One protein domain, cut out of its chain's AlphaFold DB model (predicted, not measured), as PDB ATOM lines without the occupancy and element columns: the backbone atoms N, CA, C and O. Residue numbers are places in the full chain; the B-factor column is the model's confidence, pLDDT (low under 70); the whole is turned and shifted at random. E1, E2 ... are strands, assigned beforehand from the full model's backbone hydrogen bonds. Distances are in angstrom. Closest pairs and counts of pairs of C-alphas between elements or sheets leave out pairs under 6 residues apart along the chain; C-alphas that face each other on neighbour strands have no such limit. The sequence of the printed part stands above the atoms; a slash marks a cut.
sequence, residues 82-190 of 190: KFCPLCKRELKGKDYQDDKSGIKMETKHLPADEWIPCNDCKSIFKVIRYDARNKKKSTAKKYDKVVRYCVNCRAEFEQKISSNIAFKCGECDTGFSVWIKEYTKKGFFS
ATOM      1  N   LYS A  82     180.437 171.285 158.981       92.81
ATOM      2  CA  LYS A  82     181.303 170.142 158.664       92.81
ATOM      3  C   LYS A  82     182.622 170.160 159.425       92.81
ATOM      4  O   LYS A  82     183.187 169.106 159.688       92.81
ATOM      5  N   PHE A  83     183.121 171.343 159.778       94.50
ATOM      6  CA  PHE A  83     184.418 171.518 160.429       94.50
ATOM      7  C   PHE A  83     184.335 172.461 161.627       94.50
ATOM      8  O   PHE A  83     183.575 173.433 161.632       94.50
ATOM      9  N   CYS A  84     185.170 172.206 162.634       94.38
ATOM     10  CA  CYS A  84     185.342 173.101 163.765       94.38
ATOM     11  C   CYS A  84     186.017 174.408 163.305       94.38
ATOM     12  O   CYS A  84     187.141 174.366 162.791       94.38
ATOM     13  N   PRO A  85     185.408 175.579 163.570       95.19
ATOM     14  CA  PRO A  85     185.949 176.870 163.147       95.19
ATOM     15  C   PRO A  85     187.235 177.281 163.882       95.19
ATOM     16  O   PRO A  85     187.881 178.251 163.487       95.19
ATOM     17  N   LEU A  86     187.600 176.581 164.963       94.44
ATOM     18  CA  LEU A  86     188.743 176.918 165.817       94.44
ATOM     19  C   LEU A  86     189.954 176.011 165.581       94.44
ATOM     20  O   LEU A  86     191.086 176.488 165.650       94.44
ATOM     21  N   CYS A  87     189.731 174.719 165.316       93.31
ATOM     22  CA  CYS A  87     190.803 173.722 165.233       93.31
ATOM     23  C   CYS A  87     190.829 172.890 163.948       93.31
ATOM     24  O   CYS A  87     191.677 172.009 163.860       93.31
ATOM     25  N   LYS A  88     189.930 173.148 162.986       94.12
ATOM     26  CA  LYS A  88     189.796 172.469 161.679       94.12
ATOM     27  C   LYS A  88     189.309 171.018 161.703       94.12
ATOM     28  O   LYS A  88     189.181 170.405 160.647       94.12
ATOM     29  N   ARG A  89     189.028 170.463 162.885       91.81
ATOM     30  CA  ARG A  89     188.538 169.086 163.031       91.81
ATOM     31  C   ARG A  89     187.238 168.878 162.256       91.81
ATOM     32  O   ARG A  89     186.319 169.677 162.400       91.81
ATOM     33  N   GLU A  90     187.158 167.802 161.480       92.19
ATOM     34  CA  GLU A  90     185.911 167.346 160.861       92.19
ATOM     35  C   GLU A  90     184.908 166.898 161.935       92.19
ATOM     36  O   GLU A  90     185.257 166.160 162.860       92.19
ATOM     37  N   LEU A  91     183.665 167.351 161.798       89.12
ATOM     38  CA  LEU A  91     182.548 167.079 162.690       89.12
ATOM     39  C   LEU A  91     181.533 166.230 161.923       89.12
ATOM     40  O   LEU A  91     180.975 166.664 160.911       89.12
ATOM     41  N   LYS A  92     181.321 164.998 162.386       83.75
ATOM     42  CA  LYS A  92     180.386 164.056 161.767       83.75
ATOM     43  C   LYS A  92     179.161 163.950 162.650       83.75
ATOM     44  O   LYS A  92     179.321 163.729 163.843       83.75
ATOM     45  N   GLY A  93     177.965 164.071 162.075       76.31
ATOM     46  CA  GLY A  93     176.710 164.051 162.838       76.31
ATOM     47  C   GLY A  93     176.603 162.831 163.754       76.31
ATOM     48  O   GLY A  93     176.298 162.971 164.930       76.31
ATOM     49  N   LYS A  94     177.017 161.658 163.259       71.31
ATOM     50  CA  LYS A  94     177.065 160.394 164.017       71.31
ATOM     51  C   LYS A  94     177.871 160.426 165.327       71.31
ATOM     52  O   LYS A  94     177.662 159.557 166.170       71.31
ATOM     53  N   ASP A  95     178.817 161.358 165.464       73.31
ATOM     54  CA  ASP A  95     179.672 161.488 166.650       73.31
ATOM     55  C   ASP A  95     178.992 162.342 167.746       73.31
ATOM     56  O   ASP A  95     179.549 162.505 168.830       73.31
ATOM     57  N   TYR A  96     177.792 162.872 167.473       68.81
ATOM     58  CA  TYR A  96     177.005 163.736 168.354       68.81
ATOM     59  C   TYR A  96     175.594 163.153 168.531       68.81
ATOM     60  O   TYR A  96     174.996 162.618 167.594       68.81
ATOM     61  N   GLN A  97     175.075 163.200 169.756       60.97
ATOM     62  CA  GLN A  97     173.753 162.666 170.097       60.97
ATOM     63  C   GLN A  97     172.718 163.795 170.099       60.97
ATOM     64  O   GLN A  97     173.031 164.914 170.499       60.97
ATOM     65  N   ASP A  98     171.487 163.508 169.661       55.88
ATOM     66  CA  ASP A  98     170.354 164.381 169.965       55.88
ATOM     67  C   ASP A  98     169.934 164.136 171.419       55.88
ATOM     68  O   ASP A  98     169.254 163.153 171.733       55.88
ATOM     69  N   ASP A  99     170.344 165.046 172.304       49.84
ATOM     70  CA  ASP A  99     170.070 165.007 173.745       49.84
ATOM     71  C   ASP A  99     168.564 164.925 174.081       49.84
ATOM     72  O   ASP A  99     168.198 164.629 175.217       49.84
ATOM     73  N   LYS A 100     167.666 165.192 173.116       52.44
ATOM     74  CA  LYS A 100     166.209 165.167 173.323       52.44
ATOM     75  C   LYS A 100     165.541 163.839 172.987       52.44
ATOM     76  O   LYS A 100     164.452 163.586 173.498       52.44
ATOM     77  N   SER A 101     166.139 163.019 172.130       54.41
ATOM     78  CA  SER A 101     165.517 161.776 171.653       54.41
ATOM     79  C   SER A 101     166.362 160.530 171.911       54.41
ATOM     80  O   SER A 101     165.845 159.420 171.803       54.41
ATOM     81  N   GLY A 102     167.651 160.687 172.242       51.66
ATOM     82  CA  GLY A 102     168.596 159.568 172.319       51.66
ATOM     83  C   GLY A 102     168.873 158.917 170.957       51.66
ATOM     84  O   GLY A 102     169.575 157.908 170.882       51.66
ATOM     85  N   ILE A 103     168.337 159.484 169.870       50.59
ATOM     86  CA  ILE A 103     168.535 159.005 168.506       50.59
ATOM     87  C   ILE A 103     169.831 159.629 167.980       50.59
ATOM     88  O   ILE A 103     170.060 160.836 168.080       50.59
ATOM     89  N   LYS A 104     170.718 158.795 167.427       55.28
ATOM     90  CA  LYS A 104     171.922 159.278 166.736       55.28
ATOM     91  C   LYS A 104     171.497 160.127 165.544       55.28
ATOM     92  O   LYS A 104     170.614 159.716 164.795       55.28
ATOM     93  N   MET A 105     172.146 161.270 165.334       57.16
ATOM     94  CA  MET A 105     171.877 162.068 164.140       57.16
ATOM     95  C   MET A 105     172.169 161.222 162.888       57.16
ATOM     96  O   MET A 105     173.304 160.800 162.672       57.16
ATOM     97  N   GLU A 106     171.151 160.972 162.057       60.81
ATOM     98  CA  GLU A 106     171.306 160.292 160.756       60.81
ATOM     99  C   GLU A 106     172.025 161.173 159.717       60.81
ATOM    100  O   GLU A 106     172.376 160.730 158.622       60.81
ATOM    101  N   THR A 107     172.239 162.446 160.049       64.31
ATOM    102  CA  THR A 107     172.820 163.456 159.173       64.31
ATOM    103  C   THR A 107     174.342 163.286 159.092       64.31
ATOM    104  O   THR A 107     175.005 162.865 160.046       64.31
ATOM    105  N   LYS A 108     174.938 163.582 157.928       71.50
ATOM    106  CA  LYS A 108     176.386 163.380 157.714       71.50
ATOM    107  C   LYS A 108     177.219 164.335 158.572       71.50
ATOM    108  O   LYS A 108     178.295 163.970 159.051       71.50
ATOM    109  N   HIS A 109     176.704 165.536 158.801       80.56
ATOM    110  CA  HIS A 109     177.333 166.650 159.495       80.56
ATOM    111  C   HIS A 109     176.341 167.317 160.462       80.56
ATOM    112  O   HIS A 109     175.202 166.877 160.627       80.56
ATOM    113  N   LEU A 110     176.797 168.369 161.144       83.31
ATOM    114  CA  LEU A 110     176.040 169.007 162.216       83.31
ATOM    115  C   LEU A 110     175.187 170.180 161.724       83.31
ATOM    116  O   LEU A 110     175.555 170.858 160.753       83.31
ATOM    117  N   PRO A 111     174.055 170.452 162.392       84.94
ATOM    118  CA  PRO A 111     173.185 171.547 162.024       84.94
ATOM    119  C   PRO A 111     173.782 172.902 162.418       84.94
ATOM    120  O   PRO A 111     174.476 173.056 163.424       84.94
ATOM    121  N   ALA A 112     173.468 173.930 161.637       85.81
ATOM    122  CA  ALA A 112     173.583 175.303 162.112       85.81
ATOM    123  C   ALA A 112     172.480 175.618 163.143       85.81
ATOM    124  O   ALA A 112     171.431 174.986 163.168       85.81
ATOM    125  N   ASP A 113     172.687 176.671 163.934       87.94
ATOM    126  CA  ASP A 113     171.782 177.151 164.985       87.94
ATOM    127  C   ASP A 113     171.649 176.240 166.225       87.94
ATOM    128  O   ASP A 113     170.790 176.485 167.075       87.94
ATOM    129  N   GLU A 114     172.602 175.332 166.436       88.19
ATOM    130  CA  GLU A 114     172.741 174.525 167.658       88.19
ATOM    131  C   GLU A 114     174.114 174.709 168.322       88.19
ATOM    132  O   GLU A 114     175.070 175.164 167.687       88.19
ATOM    133  N   TRP A 115     174.195 174.426 169.628       90.38
ATOM    134  CA  TRP A 115     175.465 174.432 170.358       90.38
ATOM    135  C   TRP A 115     176.202 173.121 170.105       90.38
ATOM    136  O   TRP A 115     175.717 172.051 170.442       90.38
ATOM    137  N   ILE A 116     177.394 173.234 169.538       90.31
ATOM    138  CA  ILE A 116     178.248 172.137 169.115       90.31
ATOM    139  C   ILE A 116     179.478 172.104 170.027       90.31
ATOM    140  O   ILE A 116     180.258 173.070 170.037       90.31
ATOM    141  N   PRO A 117     179.688 171.019 170.789       90.94
ATOM    142  CA  PRO A 117     180.963 170.780 171.440       90.94
ATOM    143  C   PRO A 117     182.002 170.325 170.404       90.94
ATOM    144  O   PRO A 117     181.690 169.657 169.430       90.94
ATOM    145  N   CYS A 118     183.269 170.679 170.589       90.31
ATOM    146  CA  CYS A 118     184.383 170.087 169.857       90.31
ATOM    147  C   CYS A 118     185.357 169.495 170.864       90.31
ATOM    148  O   CYS A 118     186.043 170.234 171.574       90.31
ATOM    149  N   ASN A 119     185.434 168.168 170.890       86.75
ATOM    150  CA  ASN A 119     186.234 167.431 171.866       86.75
ATOM    151  C   ASN A 119     187.742 167.692 171.698       86.75
ATOM    152  O   ASN A 119     188.454 167.834 172.689       86.75
ATOM    153  N   ASP A 120     188.216 167.865 170.459       88.06
ATOM    154  CA  ASP A 120     189.642 168.057 170.154       88.06
ATOM    155  C   ASP A 120     190.205 169.381 170.700       88.06
ATOM    156  O   ASP A 120     191.356 169.444 171.131       88.06
ATOM    157  N   CYS A 121     189.415 170.462 170.670       90.50
ATOM    158  CA  CYS A 121     189.849 171.773 171.174       90.50
ATOM    159  C   CYS A 121     189.078 172.263 172.400       90.50
ATOM    160  O   CYS A 121     189.290 173.398 172.831       90.50
ATOM    161  N   LYS A 122     188.223 171.404 172.969       90.88
ATOM    162  CA  LYS A 122     187.418 171.666 174.171       90.88
ATOM    163  C   LYS A 122     186.633 172.979 174.076       90.88
ATOM    164  O   LYS A 122     186.555 173.749 175.028       90.88
ATOM    165  N   SER A 123     186.101 173.269 172.891       91.50
ATOM    166  CA  SER A 123     185.284 174.460 172.650       91.50
ATOM    167  C   SER A 123     183.817 174.097 172.525       91.50
ATOM    168  O   SER A 123     183.503 173.065 171.940       91.50
ATOM    169  N   ILE A 124     182.933 174.996 172.934       92.88
ATOM    170  CA  ILE A 124     181.497 174.919 172.679       92.88
ATOM    171  C   ILE A 124     181.109 176.156 171.875       92.88
ATOM    172  O   ILE A 124     181.244 177.290 172.349       92.88
ATOM    173  N   PHE A 125     180.642 175.949 170.649       93.38
ATOM    174  CA  PHE A 125     180.317 177.028 169.719       93.38
ATOM    175  C   PHE A 125     178.996 176.772 169.002       93.38
ATOM    176  O   PHE A 125     178.493 175.663 168.966       93.38
ATOM    177  N   LYS A 126     178.421 177.818 168.424       93.44
ATOM    178  CA  LYS A 126     177.182 177.780 167.659       93.44
ATOM    179  C   LYS A 126     177.399 178.520 166.353       93.44
ATOM    180  O   LYS A 126     177.903 179.642 166.349       93.44
ATOM    181  N   VAL A 127     177.039 177.899 165.237       92.88
ATOM    182  CA  VAL A 127     177.168 178.517 163.912       92.88
ATOM    183  C   VAL A 127     175.826 179.093 163.510       92.88
ATOM    184  O   VAL A 127     174.835 178.374 163.438       92.88
ATOM    185  N   ILE A 128     175.791 180.385 163.216       90.56
ATOM    186  CA  ILE A 128     174.608 181.041 162.668       90.56
ATOM    187  C   ILE A 128     174.863 181.312 161.198       90.56
ATOM    188  O   ILE A 128     175.771 182.072 160.858       90.56
ATOM    189  N   ARG A 129     174.047 180.728 160.321       87.62
ATOM    190  CA  ARG A 129     174.081 181.062 158.897       87.62
ATOM    191  C   ARG A 129     173.750 182.532 158.701       87.62
ATOM    192  O   ARG A 129     172.837 183.062 159.334       87.62
ATOM    193  N   TYR A 130     174.507 183.185 157.834       84.00
ATOM    194  CA  TYR A 130     174.252 184.572 157.510       84.00
ATOM    195  C   TYR A 130     173.073 184.662 156.546       84.00
ATOM    196  O   TYR A 130     173.137 184.161 155.425       84.00
ATOM    197  N   ASP A 131     172.020 185.338 156.988       74.19
ATOM    198  CA  ASP A 131     170.899 185.753 156.158       74.19
ATOM    199  C   ASP A 131     170.706 187.261 156.339       74.19
ATOM    200  O   ASP A 131     170.418 187.743 157.438       74.19
ATOM    201  N   ALA A 132     170.867 188.020 155.253       68.69
ATOM    202  CA  ALA A 132     170.694 189.469 155.264       68.69
ATOM    203  C   ALA A 132     169.273 189.893 155.685       68.69
ATOM    204  O   ALA A 132     169.102 190.982 156.236       68.69
ATOM    205  N   ARG A 133     168.273 189.025 155.461       66.00
ATOM    206  CA  ARG A 133     166.860 189.243 155.805       66.00
ATOM    207  C   ARG A 133     166.537 188.861 157.249       66.00
ATOM    208  O   ARG A 133     165.520 189.303 157.772       66.00
ATOM    209  N   ASN A 134     167.384 188.059 157.898       66.56
ATOM    210  CA  ASN A 134     167.157 187.551 159.250       66.56
ATOM    211  C   ASN A 134     168.433 187.653 160.099       66.56
ATOM    212  O   ASN A 134     169.098 186.663 160.417       66.56
ATOM    213  N   LYS A 135     168.785 188.891 160.458       70.12
ATOM    214  CA  LYS A 135     169.956 189.184 161.291       70.12
ATOM    215  C   LYS A 135     169.692 188.762 162.738       70.12
ATOM    216  O   LYS A 135     168.998 189.456 163.478       70.12
ATOM    217  N   LYS A 136     170.298 187.656 163.169       75.12
ATOM    218  CA  LYS A 136     170.319 187.257 164.583       75.12
ATOM    219  C   LYS A 136     171.420 188.008 165.330       75.12
ATOM    220  O   LYS A 136     172.586 187.949 164.942       75.12
ATOM    221  N   LYS A 137     171.058 188.691 166.419       73.88
ATOM    222  CA  LYS A 137     172.023 189.287 167.354       73.88
ATOM    223  C   LYS A 137     172.506 188.220 168.337       73.88
ATOM    224  O   LYS A 137     171.688 187.478 168.874       73.88
ATOM    225  N   SER A 138     173.816 188.157 168.563       74.00
ATOM    226  CA  SER A 138     174.405 187.280 169.579       74.00
ATOM    227  C   SER A 138     174.271 187.894 170.963       74.00
ATOM    228  O   SER A 138     174.546 189.080 171.133       74.00
ATOM    229  N   THR A 139     173.905 187.079 171.947       76.69
ATOM    230  CA  THR A 139     174.033 187.401 173.377       76.69
ATOM    231  C   THR A 139     175.309 186.814 173.988       76.69
ATOM    232  O   THR A 139     175.614 187.080 175.147       76.69
ATOM    233  N   ALA A 140     176.067 186.013 173.228       80.44
ATOM    234  CA  ALA A 140     177.298 185.396 173.704       80.44
ATOM    235  C   ALA A 140     178.439 186.419 173.789       80.44
ATOM    236  O   ALA A 140     178.472 187.405 173.050       80.44
ATOM    237  N   LYS A 141     179.434 186.142 174.636       85.94
ATOM    238  CA  LYS A 141     180.647 186.961 174.729       85.94
ATOM    239  C   LYS A 141     181.375 187.005 173.380       85.94
ATOM    240  O   LYS A 141     181.557 185.982 172.714       85.94
ATOM    241  N   LYS A 142     181.793 188.206 172.973       89.44
ATOM    242  CA  LYS A 142     182.655 188.398 171.803       89.44
ATOM    243  C   LYS A 142     184.092 188.030 172.171       89.44
ATOM    244  O   LYS A 142     184.595 188.447 173.212       89.44
ATOM    245  N   TYR A 143     184.748 187.276 171.302       90.12
ATOM    246  CA  TYR A 143     186.146 186.890 171.424       90.12
ATOM    247  C   TYR A 143     186.883 187.288 170.155       90.12
ATOM    248  O   TYR A 143     186.464 186.937 169.052       90.12
ATOM    249  N   ASP A 144     187.982 188.017 170.303       89.81
ATOM    250  CA  ASP A 144     188.687 188.563 169.151       89.81
ATOM    251  C   ASP A 144     189.662 187.576 168.517       89.81
ATOM    252  O   ASP A 144     190.398 186.875 169.216       89.81
ATOM    253  N   LYS A 145     189.680 187.553 167.175       89.44
ATOM    254  CA  LYS A 145     190.641 186.786 166.363       89.44
ATOM    255  C   LYS A 145     190.716 185.295 166.742       89.44
ATOM    256  O   LYS A 145     191.802 184.717 166.840       89.44
ATOM    257  N   VAL A 146     189.564 184.662 166.964       91.12
ATOM    258  CA  VAL A 146     189.473 183.254 167.397       91.12
ATOM    259  C   VAL A 146     189.036 182.301 166.295       91.12
ATOM    260  O   VAL A 146     189.478 181.156 166.298       91.12
ATOM    261  N   VAL A 147     188.213 182.755 165.350       93.31
ATOM    262  CA  VAL A 147     187.727 181.943 164.230       93.31
ATOM    263  C   VAL A 147     188.814 181.888 163.165       93.31
ATOM    264  O   VAL A 147     189.262 182.928 162.682       93.31
ATOM    265  N   ARG A 148     189.260 180.677 162.829       94.75
ATOM    266  CA  ARG A 148     190.405 180.432 161.938       94.75
ATOM    267  C   ARG A 148     190.026 179.691 160.669       94.75
ATOM    268  O   ARG A 148     190.680 179.889 159.658       94.75
ATOM    269  N   TYR A 149     188.989 178.858 160.726       96.19
ATOM    270  CA  TYR A 149     188.645 177.949 159.637       96.19
ATOM    271  C   TYR A 149     187.189 178.097 159.203       96.19
ATOM    272  O   TYR A 149     186.296 178.361 160.018       96.19
ATOM    273  N   CYS A 150     186.937 177.874 157.917       95.50
ATOM    274  CA  CYS A 150     185.596 177.770 157.374       95.50
ATOM    275  C   CYS A 150     184.908 176.489 157.854       95.50
ATOM    276  O   CYS A 150     185.413 175.382 157.672       95.50
ATOM    277  N   VAL A 151     183.698 176.646 158.391       94.56
ATOM    278  CA  VAL A 151     182.877 175.541 158.908       94.56
ATOM    279  C   VAL A 151     182.363 174.595 157.822       94.56
ATOM    280  O   VAL A 151     181.976 173.478 158.140       94.56
ATOM    281  N   ASN A 152     182.357 175.022 156.555       93.31
ATOM    282  CA  ASN A 152     181.829 174.244 155.432       93.31
ATOM    283  C   ASN A 152     182.933 173.662 154.532       93.31
ATOM    284  O   ASN A 152     182.845 172.507 154.133       93.31
ATOM    285  N   CYS A 153     183.979 174.435 154.216       93.50
ATOM    286  CA  CYS A 153     184.995 174.041 153.230       93.50
ATOM    287  C   CYS A 153     186.417 173.908 153.786       93.50
ATOM    288  O   CYS A 153     187.341 173.853 152.985       93.50
ATOM    289  N   ARG A 154     186.611 173.897 155.116       94.38
ATOM    290  CA  ARG A 154     187.906 173.773 155.832       94.38
ATOM    291  C   ARG A 154     188.984 174.831 155.534       94.38
ATOM    292  O   ARG A 154     190.043 174.762 156.148       94.38
ATOM    293  N   ALA A 155     188.730 175.790 154.644       94.75
ATOM    294  CA  ALA A 155     189.670 176.859 154.313       94.75
ATOM    295  C   ALA A 155     190.119 177.630 155.562       94.75
ATOM    296  O   ALA A 155     189.291 177.946 156.417       94.75
ATOM    297  N   GLU A 156     191.413 177.920 155.663       95.12
ATOM    298  CA  GLU A 156     191.973 178.775 156.708       95.12
ATOM    299  C   GLU A 156     191.872 180.242 156.286       95.12
ATOM    300  O   GLU A 156     192.111 180.580 155.131       95.12
ATOM    301  N   PHE A 157     191.488 181.118 157.213       91.19
ATOM    302  CA  PHE A 157     191.413 182.551 156.953       91.19
ATOM    303  C   PHE A 157     192.775 183.197 157.183       91.19
ATOM    304  O   PHE A 157     193.340 183.060 158.269       91.19
ATOM    305  N   GLU A 158     193.251 183.966 156.199       85.62
ATOM    306  CA  GLU A 158     194.499 184.741 156.294       85.62
ATOM    307  C   GLU A 158     194.542 185.595 157.566       85.62
ATOM    308  O   GLU A 158     195.538 185.635 158.288       85.62
ATOM    309  N   GLN A 159     193.415 186.238 157.881       88.44
ATOM    310  CA  GLN A 159     193.216 186.948 159.133       88.44
ATOM    311  C   GLN A 159     192.161 186.243 159.975       88.44
ATOM    312  O   GLN A 159     191.024 186.033 159.554       88.44
ATOM    313  N   LYS A 160     192.531 185.925 161.217       89.94
ATOM    314  CA  LYS A 160     191.598 185.358 162.191       89.94
ATOM    315  C   LYS A 160     190.449 186.329 162.442       89.94
ATOM    316  O   LYS A 160     190.666 187.512 162.702       89.94
ATOM    317  N   ILE A 161     189.237 185.796 162.475       91.50
ATOM    318  CA  ILE A 161     188.007 186.576 162.589       91.50
ATOM    319  C   ILE A 161     187.532 186.562 164.049       91.50
ATOM    320  O   ILE A 161     187.645 185.553 164.756       91.50
ATOM    321  N   SER A 162     187.027 187.693 164.544       92.56
ATOM    322  CA  SER A 162     186.375 187.738 165.859       92.56
ATOM    323  C   SER A 162     185.043 186.980 165.840       92.56
ATOM    324  O   SER A 162     184.318 186.996 164.845       92.56
ATOM    325  N   SER A 163     184.684 186.339 166.952       91.69
ATOM    326  CA  SER A 163     183.367 185.714 167.109       91.69
ATOM    327  C   SER A 163     182.244 186.760 167.046       91.69
ATOM    328  O   SER A 163     182.479 187.964 167.168       91.69
ATOM    329  N   ASN A 164     181.006 186.300 166.852       90.88
ATOM    330  CA  ASN A 164     179.796 187.126 166.737       90.88
ATOM    331  C   ASN A 164     179.788 188.135 165.571       90.88
ATOM    332  O   ASN A 164     178.873 188.953 165.487       90.88
ATOM    333  N   ILE A 165     180.765 188.077 164.663       89.62
ATOM    334  CA  ILE A 165     180.780 188.849 163.421       89.62
ATOM    335  C   ILE A 165     180.332 187.936 162.281       89.62
ATOM    336  O   ILE A 165     180.756 186.783 162.197       89.62
ATOM    337  N   ALA A 166     179.447 188.445 161.427       90.44
ATOM    338  CA  ALA A 166     179.067 187.763 160.201       90.44
ATOM    339  C   ALA A 166     180.080 188.050 159.093       90.44
ATOM    340  O   ALA A 166     180.459 189.199 158.881       90.44
ATOM    341  N   PHE A 167     180.477 187.009 158.374       90.06
ATOM    342  CA  PHE A 167     181.418 187.089 157.264       90.06
ATOM    343  C   PHE A 167     181.083 186.029 156.208       90.06
ATOM    344  O   PHE A 167     180.250 185.147 156.440       90.06
ATOM    345  N   LYS A 168     181.722 186.122 155.041       92.56
ATOM    346  CA  LYS A 168     181.662 185.108 153.982       92.56
ATOM    347  C   LYS A 168     183.033 184.475 153.801       92.56
ATOM    348  O   LYS A 168     184.041 185.172 153.854       92.56
ATOM    349  N   CYS A 169     183.063 183.163 153.603       92.88
ATOM    350  CA  CYS A 169     184.282 182.476 153.191       92.88
ATOM    351  C   CYS A 169     184.583 182.790 151.719       92.88
ATOM    352  O   CYS A 169     183.704 182.575 150.894       92.88
ATOM    353  N   GLY A 170     185.804 183.228 151.394       92.44
ATOM    354  CA  GLY A 170     186.209 183.502 150.007       92.44
ATOM    355  C   GLY A 170     186.295 182.261 149.109       92.44
ATOM    356  O   GLY A 170     186.140 182.378 147.905       92.44
ATOM    357  N   GLU A 171     186.470 181.068 149.689       93.62
ATOM    358  CA  GLU A 171     186.649 179.816 148.928       93.62
ATOM    359  C   GLU A 171     185.336 179.123 148.536       93.62
ATOM    360  O   GLU A 171     185.288 178.324 147.609       93.62
ATOM    361  N   CYS A 172     184.257 179.339 149.293       92.81
ATOM    362  CA  CYS A 172     182.987 178.624 149.073       92.81
ATOM    363  C   CYS A 172     181.752 179.515 149.202       92.81
ATOM    364  O   CYS A 172     180.644 179.000 149.368       92.81
ATOM    365  N   ASP A 173     181.957 180.835 149.266       90.62
ATOM    366  CA  ASP A 173     180.948 181.895 149.417       90.62
ATOM    367  C   ASP A 173     179.957 181.732 150.576       90.62
ATOM    368  O   ASP A 173     178.964 182.456 150.713       90.62
ATOM    369  N   THR A 174     180.236 180.787 151.470       89.88
ATOM    370  CA  THR A 174     179.344 180.442 152.562       89.88
ATOM    371  C   THR A 174     179.396 181.548 153.611       89.88
ATOM    372  O   THR A 174     180.445 181.811 154.200       89.88
ATOM    373  N   GLY A 175     178.254 182.199 153.840       91.31
ATOM    374  CA  GLY A 175     178.094 183.256 154.835       91.31
ATOM    375  C   GLY A 175     177.646 182.721 156.193       91.31
ATOM    376  O   GLY A 175     176.639 182.014 156.281       91.31
ATOM    377  N   PHE A 176     178.353 183.077 157.264       92.81
ATOM    378  CA  PHE A 176     178.016 182.662 158.627       92.81
ATOM    379  C   PHE A 176     178.656 183.562 159.694       92.81
ATOM    380  O   PHE A 176     179.478 184.429 159.410       92.81
ATOM    381  N   SER A 177     178.248 183.362 160.945       93.19
ATOM    382  CA  SER A 177     178.926 183.858 162.141       93.19
ATOM    383  C   SER A 177     179.099 182.712 163.132       93.19
ATOM    384  O   SER A 177     178.313 181.761 163.141       93.19
ATOM    385  N   VAL A 178     180.129 182.796 163.969       94.19
ATOM    386  CA  VAL A 178     180.411 181.797 165.005       94.19
ATOM    387  C   VAL A 178     180.225 182.448 166.361       94.19
ATOM    388  O   VAL A 178     180.874 183.447 166.669       94.19
ATOM    389  N   TRP A 179     179.327 181.898 167.165       94.31
ATOM    390  CA  TRP A 179     179.120 182.280 168.555       94.31
ATOM    391  C   TRP A 179     179.845 181.271 169.428       94.31
ATOM    392  O   TRP A 179     179.817 180.081 169.141       94.31
ATOM    393  N   ILE A 180     180.512 181.725 170.480       92.62
ATOM    394  CA  ILE A 180     181.322 180.850 171.329       92.62
ATOM    395  C   ILE A 180     180.795 180.971 172.747       92.62
ATOM    396  O   ILE A 180     180.725 182.074 173.290       92.62
ATOM    397  N   LYS A 181     180.420 179.833 173.327       90.62
ATOM    398  CA  LYS A 181     180.060 179.725 174.738       90.62
ATOM    399  C   LYS A 181     181.329 179.547 175.562       90.62
ATOM    400  O   LYS A 181     181.616 180.355 176.438       90.62
ATOM    401  N   GLU A 182     182.133 178.556 175.193       89.31
ATOM    402  CA  GLU A 182     183.359 178.174 175.891       89.31
ATOM    403  C   GLU A 182     184.463 177.887 174.874       89.31
ATOM    404  O   GLU A 182     184.210 177.319 173.811       89.31
ATOM    405  N   TYR A 183     185.696 178.285 175.177       85.81
ATOM    406  CA  TYR A 183     186.862 177.849 174.416       85.81
ATOM    407  C   TYR A 183     188.118 177.942 175.273       85.81
ATOM    408  O   TYR A 183     188.324 178.905 176.012       85.81
ATOM    409  N   THR A 184     188.991 176.950 175.142       80.19
ATOM    410  CA  THR A 184     190.328 177.023 175.719       80.19
ATOM    411  C   THR A 184     191.234 177.739 174.723       80.19
ATOM    412  O   THR A 184     191.504 177.228 173.632       80.19
ATOM    413  N   LYS A 185     191.748 178.926 175.074       66.62
ATOM    414  CA  LYS A 185     192.949 179.428 174.398       66.62
ATOM    415  C   LYS A 185     194.030 178.392 174.683       66.62
ATOM    416  O   LYS A 185     194.457 178.290 175.828       66.62
ATOM    417  N   LYS A 186     194.462 177.611 173.686       57.72
ATOM    418  CA  LYS A 186     195.753 176.928 173.813       57.72
ATOM    419  C   LYS A 186     196.763 178.035 174.102       57.72
ATOM    420  O   LYS A 186     196.997 178.881 173.237       57.72
ATOM    421  N   GLY A 187     197.227 178.098 175.347       41.31
ATOM    422  CA  GLY A 187     198.326 178.962 175.722       41.31
ATOM    423  C   GLY A 187     199.494 178.592 174.827       41.31
ATOM    424  O   GLY A 187     199.798 177.412 174.663       41.31
ATOM    425  N   PHE A 188     200.098 179.596 174.206       35.81
ATOM    426  CA  PHE A 188     201.507 179.513 173.863       35.81
ATOM    427  C   PHE A 188     202.237 179.362 175.202       35.81
ATOM    428  O   PHE A 188     202.524 180.353 175.864       35.81
ATOM    429  N   PHE A 189     202.420 178.129 175.654       29.12
ATOM    430  CA  PHE A 189     203.500 177.803 176.564       29.12
ATOM    431  C   PHE A 189     204.500 177.022 175.722       29.12
ATOM    432  O   PHE A 189     204.172 175.942 175.229       29.12
ATOM    433  N   SER A 190     205.591 177.744 175.439       31.69
ATOM    434  CA  SER A 190     206.983 177.308 175.251       31.69
ATOM    435  C   SER A 190     207.228 175.825 175.011       31.69
ATOM    436  O   SER A 190     206.929 175.042 175.941       31.69
TER     437      SER A 190
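AT A GLANCE: This is residues 82 to 190 of the 190 residues of an uncharacterized protein of Candidatus Nitrosopelagicus sp (UniProt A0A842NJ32). There is little regular structure: a strongly twisted three-stranded sheet of E1, E2 and E5, a small separate hairpin of E3 and E4 that comes within 8 A of the sheet only between E3 and edge strand E5, and long loops, residues 82 to 114, 130 to 146 and 162 to 174. The printed part has 109 residues, no named helix and five named strands, E1 to E5 along the chain, all strand by class with 28 residues in them. The sheet's order is E1, E2, E5, antiparallel. The whole is compact, with a radius of gyration of the C-alphas of 13.8 A and spans of 44 by 38 by 28 A.

IN THESE COORDINATES: E5, residues 175 to 182, spans 22.3 A and ends at C-alpha 182 (183.359, 178.174, 175.891). E2, residues 123 to 129, spans 18.9 A. E1, residues 115 to 118, begins at C-alpha 115 (175.465, 174.432, 170.358). E3 is residues 147 to 149 and E4 156 to 161.

HOW THE PARTS SIT: Within hydrogen-bond range are N 126 and O 179 of E2 and E5, 2.8 A, N 116 and O 125 of hairpin E1 and E2, 2.7 A, and N 147 and O 161 of hairpin E3 and E4, 2.9 A. The closest C-alphas of E3 and E5, Val 147 and Val 178, are 7.4 A apart.

THE WHOLE: The printed part has no cut. The links E2 to E3 and E4 to E5 are long. Residues 96 to 107, 132 to 134 and 185 to 190 have pLDDT under 70.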